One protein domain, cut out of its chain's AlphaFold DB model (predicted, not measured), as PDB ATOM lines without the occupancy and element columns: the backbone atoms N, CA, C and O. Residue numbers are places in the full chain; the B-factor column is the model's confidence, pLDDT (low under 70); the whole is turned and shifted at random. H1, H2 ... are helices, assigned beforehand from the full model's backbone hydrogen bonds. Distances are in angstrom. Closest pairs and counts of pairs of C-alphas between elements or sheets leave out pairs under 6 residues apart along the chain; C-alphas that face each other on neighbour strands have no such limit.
ATOM      1  N   ARG A  88     -38.490  17.971  12.459       93.12
ATOM      2  CA  ARG A  88     -38.882  16.730  11.754       93.12
ATOM      3  C   ARG A  88     -40.390  16.577  11.498       93.12
ATOM      4  O   ARG A  88     -40.820  16.589  10.350       93.12
ATOM      5  N   LYS A  89     -41.216  16.596  12.553       95.06
ATOM      6  CA  LYS A  89     -42.691  16.495  12.440       95.06
ATOM      7  C   LYS A  89     -43.334  17.609  11.595       95.06
ATOM      8  O   LYS A  89     -44.411  17.433  11.033       95.06
ATOM      9  N   ARG A  90     -42.733  18.805  11.557       95.88
ATOM     10  CA  ARG A  90     -43.207  19.944  10.748       95.88
ATOM     11  C   ARG A  90     -42.780  19.795   9.291       95.88
ATOM     12  O   ARG A  90     -43.596  20.092   8.425       95.88
ATOM     13  N   LEU A  91     -41.562  19.313   9.038       96.19
ATOM     14  CA  LEU A  91     -41.080  18.989   7.695       96.19
ATOM     15  C   LEU A  91     -41.940  17.890   7.055       96.19
ATOM     16  O   LEU A  91     -42.391  18.055   5.932       96.19
ATOM     17  N   GLU A  92     -42.265  16.824   7.786       95.31
ATOM     18  CA  GLU A  92     -43.156  15.759   7.296       95.31
ATOM     19  C   GLU A  92     -44.518  16.311   6.860       95.31
ATOM     20  O   GLU A  92     -44.947  16.102   5.726       95.31
ATOM     21  N   ARG A  93     -45.170  17.109   7.716       95.81
ATOM     22  CA  ARG A  93     -46.442  17.766   7.365       95.81
ATOM     23  C   ARG A  93     -46.309  18.751   6.208       95.81
ATOM     24  O   ARG A  93     -47.252  18.901   5.436       95.81
ATOM     25  N   PHE A  94     -45.179  19.453   6.108       97.50
ATOM     26  CA  PHE A  94     -44.888  20.333   4.978       97.50
ATOM     27  C   PHE A  94     -44.882  19.527   3.680       97.50
ATOM     28  O   PHE A  94     -45.592  19.872   2.742       97.50
ATOM     29  N   VAL A  95     -44.129  18.426   3.654       97.00
ATOM     30  CA  VAL A  95     -43.955  17.597   2.462       97.00
ATOM     31  C   VAL A  95     -45.258  16.938   2.037       97.00
ATOM     32  O   VAL A  95     -45.582  16.975   0.852       97.00
ATOM     33  N   LEU A  96     -46.032  16.404   2.988       95.50
ATOM     34  CA  LEU A  96     -47.339  15.814   2.697       95.50
ATOM     35  C   LEU A  96     -48.228  16.805   1.942       95.50
ATOM     36  O   LEU A  96     -48.727  16.474   0.877       95.50
ATOM     37  N   ARG A  97     -48.352  18.048   2.418       96.38
ATOM     38  CA  ARG A  97     -49.155  19.071   1.723       96.38
ATOM     39  C   ARG A  97     -48.526  19.496   0.398       96.38
ATOM     40  O   ARG A  97     -49.217  19.581  -0.609       96.38
ATOM     41  N   TYR A  98     -47.211  19.692   0.367       97.56
ATOM     42  CA  TYR A  98     -46.473  20.114  -0.825       97.56
ATOM     43  C   TYR A  98     -46.615  19.146  -2.016       97.56
ATOM     44  O   TYR A  98     -46.761  19.570  -3.169       97.56
ATOM     45  N   ILE A  99     -46.583  17.837  -1.757       96.88
ATOM     46  CA  ILE A  99     -46.715  16.803  -2.793       96.88
ATOM     47  C   ILE A  99     -48.131  16.782  -3.386       96.88
ATOM     48  O   ILE A  99     -48.290  16.569  -4.589       96.88
ATOM     49  N   GLU A 100     -49.155  17.069  -2.585       95.62
ATOM     50  CA  GLU A 100     -50.555  17.064  -3.029       95.62
ATOM     51  C   GLU A 100     -50.895  18.235  -3.968       95.62
ATOM     52  O   GLU A 100     -51.845  18.159  -4.746       95.62
ATOM     53  N   MET A 101     -50.093  19.302  -3.951       95.75
ATOM     54  CA  MET A 101     -50.304  20.484  -4.785       95.75
ATOM     55  C   MET A 101     -50.126  20.201  -6.282       95.75
ATOM     56  O   MET A 101     -49.361  19.333  -6.707       95.75
ATOM     57  N   LYS A 102     -50.760  21.016  -7.132       95.81
ATOM     58  CA  LYS A 102     -50.422  21.045  -8.561       95.81
ATOM     59  C   LYS A 102     -49.053  21.686  -8.783       95.81
ATOM     60  O   LYS A 102     -48.639  22.588  -8.055       95.81
ATOM     61  N   GLU A 103     -48.382  21.284  -9.859       96.19
ATOM     62  CA  GLU A 103     -47.014  21.723 -10.159       96.19
ATOM     63  C   GLU A 103     -46.856  23.246 -10.223       96.19
ATOM     64  O   GLU A 103     -45.862  23.800  -9.759       96.19
ATOM     65  N   SER A 104     -47.842  23.949 -10.778       96.06
ATOM     66  CA  SER A 104     -47.762  25.402 -10.910       96.06
ATOM     67  C   SER A 104     -47.827  26.127  -9.559       96.06
ATOM     68  O   SER A 104     -47.224  27.188  -9.422       96.06
ATOM     69  N   ASP A 105     -48.499  25.553  -8.558       97.38
ATOM     70  CA  ASP A 105     -48.497  26.092  -7.197       97.38
ATOM     71  C   ASP A 105     -47.231  25.688  -6.432       97.38
ATOM     72  O   ASP A 105     -46.669  26.524  -5.723       97.38
ATOM     73  N   ARG A 106     -46.711  24.466  -6.646       97.69
ATOM     74  CA  ARG A 106     -45.381  24.075  -6.143       97.69
ATOM     75  C   ARG A 106     -44.308  25.046  -6.613       97.69
ATOM     76  O   ARG A 106     -43.598  25.600  -5.789       97.69
ATOM     77  N   LYS A 107     -44.242  25.333  -7.919       97.38
ATOM     78  CA  LYS A 107     -43.262  26.277  -8.490       97.38
ATOM     79  C   LYS A 107     -43.350  27.676  -7.879       97.38
ATOM     80  O   LYS A 107     -42.325  28.349  -7.756       97.38
ATOM     81  N   LEU A 108     -44.554  28.121  -7.517       97.88
ATOM     82  CA  LEU A 108     -44.751  29.393  -6.828       97.88
ATOM     83  C   LEU A 108     -44.214  29.331  -5.392       97.88
ATOM     84  O   LEU A 108     -43.435  30.201  -4.997       97.88
ATOM     85  N   LEU A 109     -44.548  28.276  -4.644       98.25
ATOM     86  CA  LEU A 109     -44.011  28.069  -3.299       98.25
ATOM     87  C   LEU A 109     -42.483  27.912  -3.310       98.25
ATOM     88  O   LEU A 109     -41.799  28.432  -2.437       98.25
ATOM     89  N   ASP A 110     -41.930  27.269  -4.335       97.88
ATOM     90  CA  ASP A 110     -40.494  27.089  -4.491       97.88
ATOM     91  C   ASP A 110     -39.756  28.416  -4.662       97.88
ATOM     92  O   ASP A 110     -38.697  28.625  -4.070       97.88
ATOM     93  N   ARG A 111     -40.310  29.331  -5.475       97.44
ATOM     94  CA  ARG A 111     -39.783  30.700  -5.595       97.44
ATOM     95  C   ARG A 111     -39.810  31.402  -4.246       97.44
ATOM     96  O   ARG A 111     -38.797  31.970  -3.845       97.44
ATOM     97  N   PHE A 112     -40.934  31.307  -3.543       98.12
ATOM     98  CA  PHE A 112     -41.105  31.906  -2.227       98.12
ATOM     99  C   PHE A 112     -40.086  31.369  -1.205       98.12
ATOM    100  O   PHE A 112     -39.429  32.158  -0.531       98.12
ATOM    101  N   LEU A 113     -39.859  30.053  -1.147       98.19
ATOM    102  CA  LEU A 113     -38.869  29.444  -0.250       98.19
ATOM    103  C   LEU A 113     -37.425  29.804  -0.614       98.19
ATOM    104  O   LEU A 113     -36.608  30.031   0.278       98.19
ATOM    105  N   ARG A 114     -37.098  29.912  -1.907       97.06
ATOM    106  CA  ARG A 114     -35.779  30.407  -2.336       97.06
ATOM    107  C   ARG A 114     -35.561  31.855  -1.917       97.06
ATOM    108  O   ARG A 114     -34.484  32.182  -1.430       97.06
ATOM    109  N   ASN A 115     -36.573  32.707  -2.071       97.56
ATOM    110  CA  ASN A 115     -36.502  34.094  -1.614       97.56
ATOM    111  C   ASN A 115     -36.376  34.171  -0.091       97.56
ATOM    112  O   ASN A 115     -35.534  34.913   0.403       97.56
ATOM    113  N   TYR A 116     -37.111  33.341   0.655       97.69
ATOM    114  CA  TYR A 116     -36.929  33.227   2.103       97.69
ATOM    115  C   TYR A 116     -35.473  32.910   2.455       97.69
ATOM    116  O   TYR A 116     -34.879  33.599   3.280       97.69
ATOM    117  N   GLY A 117     -34.884  31.906   1.801       96.31
ATOM    118  CA  GLY A 117     -33.501  31.499   2.031       96.31
ATOM    119  C   GLY A 117     -32.475  32.596   1.751       96.31
ATOM    120  O   GLY A 117     -31.499  32.708   2.488       96.31
ATOM    121  N   ARG A 118     -32.711  33.423   0.723       94.50
ATOM    122  CA  ARG A 118     -31.870  34.590   0.389       94.50
ATOM    123  C   ARG A 118     -31.912  35.668   1.465       94.50
ATOM    124  O   ARG A 118     -30.904  36.314   1.718       94.50
ATOM    125  N   TYR A 119     -33.074  35.858   2.082       95.44
ATOM    126  CA  TYR A 119     -33.287  36.885   3.095       95.44
ATOM    127  C   TYR A 119     -33.071  36.387   4.535       95.44
ATOM    128  O   TYR A 119     -33.044  37.200   5.461       95.44
ATOM    129  N   ASP A 120     -32.913  35.078   4.773       93.94
ATOM    130  CA  ASP A 120     -32.628  34.560   6.116       93.94
ATOM    131  C   ASP A 120     -31.226  34.990   6.571       93.94
ATOM    132  O   ASP A 120     -30.212  34.574   6.015       93.94
ATOM    133  N   GLY A 121     -31.191  35.824   7.613       90.50
ATOM    134  CA  GLY A 121     -29.972  36.430   8.153       90.50
ATOM    135  C   GLY A 121     -29.782  37.899   7.769       90.50
ATOM    136  O   GLY A 121     -28.963  38.572   8.391       90.50
ATOM    137  N   VAL A 122     -30.569  38.426   6.824       93.00
ATOM    138  CA  VAL A 122     -30.521  39.842   6.435       93.00
ATOM    139  C   VAL A 122     -31.150  40.721   7.522       93.00
ATOM    140  O   VAL A 122     -32.240  40.435   8.027       93.00
ATOM    141  N   ARG A 123     -30.463  41.814   7.877       90.94
ATOM    142  CA  ARG A 123     -30.957  42.855   8.789       90.94
ATOM    143  C   ARG A 123     -31.507  44.018   7.966       90.94
ATOM    144  O   ARG A 123     -30.743  44.796   7.418       90.94
ATOM    145  N   PHE A 124     -32.829  44.135   7.883       84.94
ATOM    146  CA  PHE A 124     -33.491  45.112   7.008       84.94
ATOM    147  C   PHE A 124     -33.521  46.553   7.541       84.94
ATOM    148  O   PHE A 124     -34.013  47.429   6.843       84.94
ATOM    149  N   GLY A 125     -33.093  46.815   8.782       90.56
ATOM    150  CA  GLY A 125     -33.204  48.140   9.424       90.56
ATOM    151  C   GLY A 125     -34.645  48.593   9.729       90.56
ATOM    152  O   GLY A 125     -34.855  49.452  10.574       90.56
ATOM    153  N   ILE A 126     -35.641  47.963   9.104       92.31
ATOM    154  CA  ILE A 126     -37.073  48.187   9.295       92.31
ATOM    155  C   ILE A 126     -37.792  46.877   9.628       92.31
ATOM    156  O   ILE A 126     -37.336  45.783   9.282       92.31
ATOM    157  N   ARG A 127     -38.961  46.980  10.270       94.19
ATOM    158  CA  ARG A 127     -39.846  45.835  10.510       94.19
ATOM    159  C   ARG A 127     -40.856  45.714   9.376       94.19
ATOM    160  O   ARG A 127     -41.838  46.452   9.327       94.19
ATOM    161  N   LEU A 128     -40.650  44.733   8.505       95.81
ATOM    162  CA  LEU A 128     -41.583  44.420   7.432       95.81
ATOM    163  C   LEU A 128     -42.921  43.944   8.016       95.81
ATOM    164  O   LEU A 128     -42.968  43.177   8.990       95.81
ATOM    165  N   LYS A 129     -44.011  44.402   7.397       95.81
ATOM    166  CA  LYS A 129     -45.384  43.941   7.632       95.81
ATOM    167  C   LYS A 129     -45.836  43.109   6.435       95.81
ATOM    168  O   LYS A 129     -45.276  43.239   5.356       95.81
ATOM    169  N   GLY A 130     -46.845  42.270   6.610       95.31
ATOM    170  CA  GLY A 130     -47.418  41.476   5.529       95.31
ATOM    171  C   GLY A 130     -48.647  40.702   5.999       95.31
ATOM    172  O   GLY A 130     -49.024  40.835   7.170       95.31
ATOM    173  N   PRO A 131     -49.265  39.913   5.106       97.31
ATOM    174  CA  PRO A 131     -50.511  39.208   5.390       97.31
ATOM    175  C   PRO A 131     -50.389  38.218   6.551       97.31
ATOM    176  O   PRO A 131     -49.340  37.593   6.737       97.31
ATOM    177  N   GLU A 132     -51.483  38.012   7.286       98.06
ATOM    178  CA  GLU A 132     -51.496  37.126   8.459       98.06
ATOM    179  C   GLU A 132     -51.155  35.674   8.103       98.06
ATOM    180  O   GLU A 132     -50.355  35.045   8.790       98.06
ATOM    181  N   VAL A 133     -51.618  35.185   6.947       98.31
ATOM    182  CA  VAL A 133     -51.297  33.830   6.464       98.31
ATOM    183  C   VAL A 133     -49.785  33.569   6.372       98.31
ATOM    184  O   VAL A 133     -49.323  32.449   6.584       98.31
ATOM    185  N   VAL A 134     -48.972  34.598   6.101       98.50
ATOM    186  CA  VAL A 134     -47.510  34.454   6.065       98.50
ATOM    187  C   VAL A 134     -46.956  34.226   7.478       98.50
ATOM    188  O   VAL A 134     -46.031  33.429   7.650       98.50
ATOM    189  N   ARG A 135     -47.532  34.867   8.506       98.31
ATOM    190  CA  ARG A 135     -47.173  34.624   9.916       98.31
ATOM    191  C   ARG A 135     -47.623  33.248  10.374       98.31
ATOM    192  O   ARG A 135     -46.848  32.551  11.027       98.31
ATOM    193  N   GLU A 136     -48.832  32.838  10.009       98.19
ATOM    194  CA  GLU A 136     -49.349  31.499  10.302       98.19
ATOM    195  C   GLU A 136     -48.450  30.425   9.688       98.19
ATOM    196  O   GLU A 136     -48.055  29.477  10.371       98.19
ATOM    197  N   PHE A 137     -48.040  30.615   8.430       98.50
ATOM    198  CA  PHE A 137     -47.104  29.731   7.744       98.50
ATOM    199  C   PHE A 137     -45.757  29.676   8.472       98.50
ATOM    200  O   PHE A 137     -45.240  28.588   8.747       98.50
ATOM    201  N   ALA A 138     -45.225  30.835   8.872       97.94
ATOM    202  CA  ALA A 138     -44.001  30.924   9.662       97.94
ATOM    203  C   ALA A 138     -44.104  30.116  10.964       97.94
ATOM    204  O   ALA A 138     -43.255  29.267  11.259       97.94
ATOM    205  N   LYS A 139     -45.187  30.336  11.717       97.25
ATOM    206  CA  LYS A 139     -45.458  29.676  12.996       97.25
ATOM    207  C   LYS A 139     -45.627  28.171  12.823       97.25
ATOM    208  O   LYS A 139     -45.055  27.423  13.617       97.25
ATOM    209  N   LYS A 140     -46.360  27.717  11.801       97.44
ATOM    210  CA  LYS A 140     -46.622  26.291  11.537       97.44
ATOM    211  C   LYS A 140     -45.341  25.520  11.219       97.44
ATOM    212  O   LYS A 140     -45.187  24.394  11.697       97.44
ATOM    213  N   TYR A 141     -44.406  26.141  10.497       97.19
ATOM    214  CA  TYR A 141     -43.184  25.490  10.011       97.19
ATOM    215  C   TYR A 141     -41.881  25.930  10.701       97.19
ATOM    216  O   TYR A 141     -40.810  25.497  10.298       97.19
ATOM    217  N   SER A 142     -41.939  26.704  11.791       96.12
ATOM    218  CA  SER A 142     -40.750  27.188  12.537       96.12
ATOM    219  C   SER A 142     -39.831  28.130  11.740       96.12
ATOM    220  O   SER A 142     -38.622  28.181  11.981       96.12
ATOM    221  N   LEU A 143     -40.380  28.880  10.789       97.12
ATOM    222  CA  LEU A 143     -39.612  29.826   9.980       97.12
ATOM    223  C   LEU A 143     -39.636  31.228  10.601       97.12
ATOM    224  O   LEU A 143     -40.541  31.578  11.360       97.12
ATOM    225  N   LYS A 144     -38.640  32.055  10.270       96.75
ATOM    226  CA  LYS A 144     -38.613  33.453  10.718       96.75
ATOM    227  C   LYS A 144     -39.601  34.290   9.907       96.75
ATOM    228  O   LYS A 144     -39.609  34.240   8.681       96.75
ATOM    229  N   VAL A 145     -40.377  35.129  10.584       97.12
ATOM    230  CA  VAL A 145     -41.415  35.949   9.935       97.12
ATOM    231  C   VAL A 145     -40.825  37.023   9.009       97.12
ATOM    232  O   VAL A 145     -41.330  37.217   7.911       97.12
ATOM    233  N   GLN A 146     -39.757  37.719   9.419       96.88
ATOM    234  CA  GLN A 146     -39.220  38.854   8.647       96.88
ATOM    235  C   GLN A 146     -38.693  38.454   7.253       96.88
ATOM    236  O   GLN A 146     -39.132  39.061   6.278       96.88
ATOM    237  N   PRO A 147     -37.864  37.398   7.102       97.25
ATOM    238  CA  PRO A 147     -37.469  36.921   5.776       97.25
ATOM    239  C   PRO A 147     -38.645  36.421   4.930       97.25
ATOM    240  O   PRO A 147     -38.611  36.553   3.711       97.25
ATOM    241  N   LEU A 148     -39.704  35.876   5.546       97.88
ATOM    242  CA  LEU A 148     -40.909  35.473   4.811       97.88
ATOM    243  C   LEU A 148     -41.681  36.678   4.270       97.88
ATOM    244  O   LEU A 148     -42.179  36.616   3.152       97.88
ATOM    245  N   PHE A 149     -41.756  37.782   5.015       98.06
ATOM    246  CA  PHE A 149     -42.336  39.015   4.483       98.06
ATOM    247  C   PHE A 149     -41.502  39.602   3.351       98.06
ATOM    248  O   PHE A 149     -42.073  39.970   2.329       98.06
ATOM    249  N   ALA A 150     -40.173  39.625   3.477       97.62
ATOM    250  CA  ALA A 150     -39.305  40.029   2.371       97.62
ATOM    251  C   ALA A 150     -39.535  39.143   1.133       97.62
ATOM    252  O   ALA A 150     -39.731  39.640   0.026       97.62
ATOM    253  N   ALA A 151     -39.614  37.824   1.329       97.69
ATOM    254  CA  ALA A 151     -39.890  36.873   0.258       97.69
ATOM    255  C   ALA A 151     -41.268  37.058  -0.391       97.69
ATOM    256  O   ALA A 151     -41.401  36.830  -1.591       97.69
ATOM    257  N   PHE A 152     -42.274  37.462   0.391       98.31
ATOM    258  CA  PHE A 152     -43.628  37.744  -0.084       98.31
ATOM    259  C   PHE A 152     -43.670  39.014  -0.943       98.31
ATOM    260  O   PHE A 152     -44.278  39.008  -2.010       98.31
ATOM    261  N   TRP A 153     -42.999  40.082  -0.502       96.88
ATOM    262  CA  TRP A 153     -42.967  41.361  -1.216       96.88
ATOM    263  C   TRP A 153     -42.033  41.382  -2.425       96.88
ATOM    264  O   TRP A 153     -42.232  42.199  -3.312       96.88
ATOM    265  N   CYS A 154     -41.080  40.452  -2.505       95.69
ATOM    266  CA  CYS A 154     -40.253  40.242  -3.697       95.69
ATOM    267  C   CYS A 154     -41.075  39.839  -4.940       95.69
ATOM    268  O   CYS A 154     -40.584  39.942  -6.060       95.69
ATOM    269  N   GLU A 155     -42.301  39.336  -4.769       94.62
ATOM    270  CA  GLU A 155     -43.216  39.083  -5.881       94.62
ATOM    271  C   GLU A 155     -44.006  40.365  -6.178       94.62
ATOM    272  O   GLU A 155     -44.945  40.696  -5.454       94.62
ATOM    273  N   GLU A 156     -43.620  41.101  -7.220       91.44
ATOM    274  CA  GLU A 156     -44.173  42.425  -7.549       91.44
ATOM    275  C   GLU A 156     -45.597  42.359  -8.126       91.44
ATOM    276  O   GLU A 156     -46.411  43.257  -7.880       91.44
ATOM    277  N   ASP A 157     -45.955  41.260  -8.796       96.50
ATOM    278  CA  ASP A 157     -47.298  41.069  -9.345       96.50
ATOM    279  C   ASP A 157     -48.315  40.734  -8.237       96.50
ATOM    280  O   ASP A 157     -48.329  39.650  -7.639       96.50
ATOM    281  N   GLY A 158     -49.250  41.659  -7.998       96.56
ATOM    282  CA  GLY A 158     -50.326  41.491  -7.020       96.56
ATOM    283  C   GLY A 158     -51.252  40.294  -7.289       96.56
ATOM    284  O   GLY A 158     -51.787  39.712  -6.342       96.56
ATOM    285  N   ARG A 159     -51.435  39.876  -8.549       97.31
ATOM    286  CA  ARG A 159     -52.195  38.662  -8.904       97.31
ATOM    287  C   ARG A 159     -51.448  37.411  -8.449       97.31
ATOM    288  O   ARG A 159     -52.072  36.494  -7.902       97.31
ATOM    289  N   VAL A 160     -50.127  37.388  -8.623       97.75
ATOM    290  CA  VAL A 160     -49.277  36.281  -8.168       97.75
ATOM    291  C   VAL A 160     -49.207  36.251  -6.642       97.75
ATOM    292  O   VAL A 160     -49.377  35.172  -6.072       97.75
ATOM    293  N   ARG A 161     -49.107  37.402  -5.961       97.62
ATOM    294  CA  ARG A 161     -49.195  37.471  -4.489       97.62
ATOM    295  C   ARG A 161     -50.511  36.915  -3.947       97.62
ATOM    296  O   ARG A 161     -50.484  36.062  -3.065       97.62
ATOM    297  N   ARG A 162     -51.662  37.284  -4.524       98.06
ATOM    298  CA  ARG A 162     -52.967  36.707  -4.126       98.06
ATOM    299  C   ARG A 162     -53.022  35.192  -4.320       98.06
ATOM    300  O   ARG A 162     -53.627  34.475  -3.523       98.06
ATOM    301  N   ARG A 163     -52.394  34.674  -5.381       98.19
ATOM    302  CA  ARG A 163     -52.263  33.226  -5.585       98.19
ATOM    303  C   ARG A 163     -51.339  32.592  -4.544       98.19
ATOM    304  O   ARG A 163     -51.684  31.532  -4.030       98.19
ATOM    305  N   LEU A 164     -50.219  33.233  -4.215       98.56
ATOM    306  CA  LEU A 164     -49.306  32.783  -3.167       98.56
ATOM    307  C   LEU A 164     -50.021  32.734  -1.815       98.56
ATOM    308  O   LEU A 164     -49.904  31.733  -1.126       98.56
ATOM    309  N   GLU A 165     -50.839  33.727  -1.464       98.31
ATOM    310  CA  GLU A 165     -51.651  33.674  -0.242       98.31
ATOM    311  C   GLU A 165     -52.566  32.448  -0.207       98.31
ATOM    312  O   GLU A 165     -52.616  31.768   0.812       98.31
ATOM    313  N   ARG A 166     -53.248  32.106  -1.312       98.00
ATOM    314  CA  ARG A 166     -54.061  30.874  -1.387       98.00
ATOM    315  C   ARG A 166     -53.220  29.608  -1.210       98.00
ATOM    316  O   ARG A 166     -53.649  28.684  -0.525       98.00
ATOM    317  N   VAL A 167     -52.023  29.583  -1.792       98.38
ATOM    318  CA  VAL A 167     -51.053  28.495  -1.608       98.38
ATOM    319  C   VAL A 167     -50.632  28.381  -0.144       98.38
ATOM    320  O   VAL A 167     -50.689  27.295   0.423       98.38
ATOM    321  N   LEU A 168     -50.272  29.490   0.500       98.44
ATOM    322  CA  LEU A 168     -49.893  29.502   1.910       98.44
ATOM    323  C   LEU A 168     -51.067  29.093   2.803       98.44
ATOM    324  O   LEU A 168     -50.857  28.292   3.709       98.44
ATOM    325  N   LYS A 169     -52.298  29.538   2.495       97.75
ATOM    326  CA  LYS A 169     -53.531  29.099   3.172       97.75
ATOM    327  C   LYS A 169     -53.649  27.578   3.123       97.75
ATOM    328  O   LYS A 169     -53.746  26.954   4.171       97.75
ATOM    329  N   HIS A 170     -53.531  26.966   1.942       96.50
ATOM    330  CA  HIS A 170     -53.554  25.505   1.792       96.50
ATOM    331  C   HIS A 170     -52.502  24.788   2.662       96.50
ATOM    332  O   HIS A 170     -52.790  23.754   3.271       96.50
ATOM    333  N   MET A 171     -51.300  25.361   2.765       97.62
ATOM    334  CA  MET A 171     -50.233  24.821   3.611       97.62
ATOM    335  C   MET A 171     -50.547  24.949   5.110       97.62
ATOM    336  O   MET A 171     -50.109  24.113   5.901       97.62
ATOM    337  N   VAL A 172     -51.313  25.965   5.526       96.12
ATOM    338  CA  VAL A 172     -51.646  26.193   6.942       96.12
ATOM    339  C   VAL A 172     -52.963  25.599   7.413       96.12
ATOM    340  O   VAL A 172     -53.096  25.433   8.624       96.12
ATOM    341  N   LEU A 173     -53.853  25.166   6.517       85.75
ATOM    342  CA  LEU A 173     -55.054  24.405   6.888       85.75
ATOM    343  C   LEU A 173     -54.683  23.175   7.735       85.75
ATOM    344  O   LEU A 173     -53.589  22.613   7.580       85.75
ATOM    345  N   ASN A 174     -55.541  22.816   8.691       59.47
ATOM    346  CA  ASN A 174     -55.333  21.652   9.557       59.47
ATOM    347  C   ASN A 174     -55.542  20.344   8.805       59.47
ATOM    348  O   ASN A 174     -56.281  20.338   7.795       59.47
TER     349      ASN A 174
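What this domain is: This is residues 88 to 174 of the 174 residues of an uncharacterized protein of Thermotoga maritima (strain ATCC 43589 / DSM 3109 / JCM 10099 / NBRC 100826 / MSB8) (UniProt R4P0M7). Five crossed helices form a rounded body in which H2, the longest helix, crosses over H5 with its earlier part and over H4 with its later part, while H3 packs on H4 and H5 from their other side. H1 covers one end of this body, and the long link of residues 120 to 131 swings in a wide arc round the opposite end, past H4. The printed part has 87 residues, with the five named helices in the order H1, H2, H3, H4, H5 and no named strand; the class is all helix. It is compact, with a radius of gyration of the C-alphas of 12.3 A, and spans 37 by 31 by 21 A.

How they stand to each other: H1, residues 88 to 100, touches H3, residues 132 to 141, with residues 90 to 94 alone; their closest C-alphas, of Arg 90 and Tyr 141, are 5.6 A apart. With residues 94 to 98 alone, H1 touches H5, residues 158 to 172, the closest C-alphas being those of Arg 97 and Met 171, 6.1 A apart. H1 is close to but not clearly touching H2, residues 103 to 119. H2 touches H5 with residues 105 to 109 alone, about perpendicular at 87 degrees, and the closest C-alphas, of Asp 105 and Val 167, are 6.6 A apart. With residues 112 to 119 alone, H2 touches H4, residues 145 to 153, at a steep tilt of 57 degrees, opposite ways; the closest C-alphas, of Asn 115 and Ala 151, are 4.8 A apart. H3 touches H4 at a steep tilt of 51 degrees, the C-alphas of Ala 138 and Val 145 being closest at 5.7 A. H3 and H5 touch and run the same way at a steep tilt of 41 degrees, with the C-alphas of Phe 137 and Val 172 closest at 5.8 A. H2 and H3 are apart, as are H1 and H4. Every O i to N i+4 pair is within hydrogen-bond range in H2, H3, H4 and H5; in H1 it is 8 of 9.

Where its parts are: H1 begins at C-alpha 88, (-38.882, 16.730, 11.754), and is 18.8 A long from first to last C-alpha. H2 measures 24.4 A and ends at C-alpha 119, (-33.287, 36.885, 3.095). H3 measures 14.4 A and H4 12.5 A. H5 measures 20.8 A and ends at C-alpha 172, (-51.646, 26.193, 6.942).

The domain as a whole: The two C-alphas farthest apart, of Glu 100 and Gly 125, are 37.7 A from each other. The printed part has no cut. The link from H2 to H3 is long, with 12 residues; the other three links are tight. The mean pLDDT of the printed part is 95.9, and residue 174, the chain's last, is under 70.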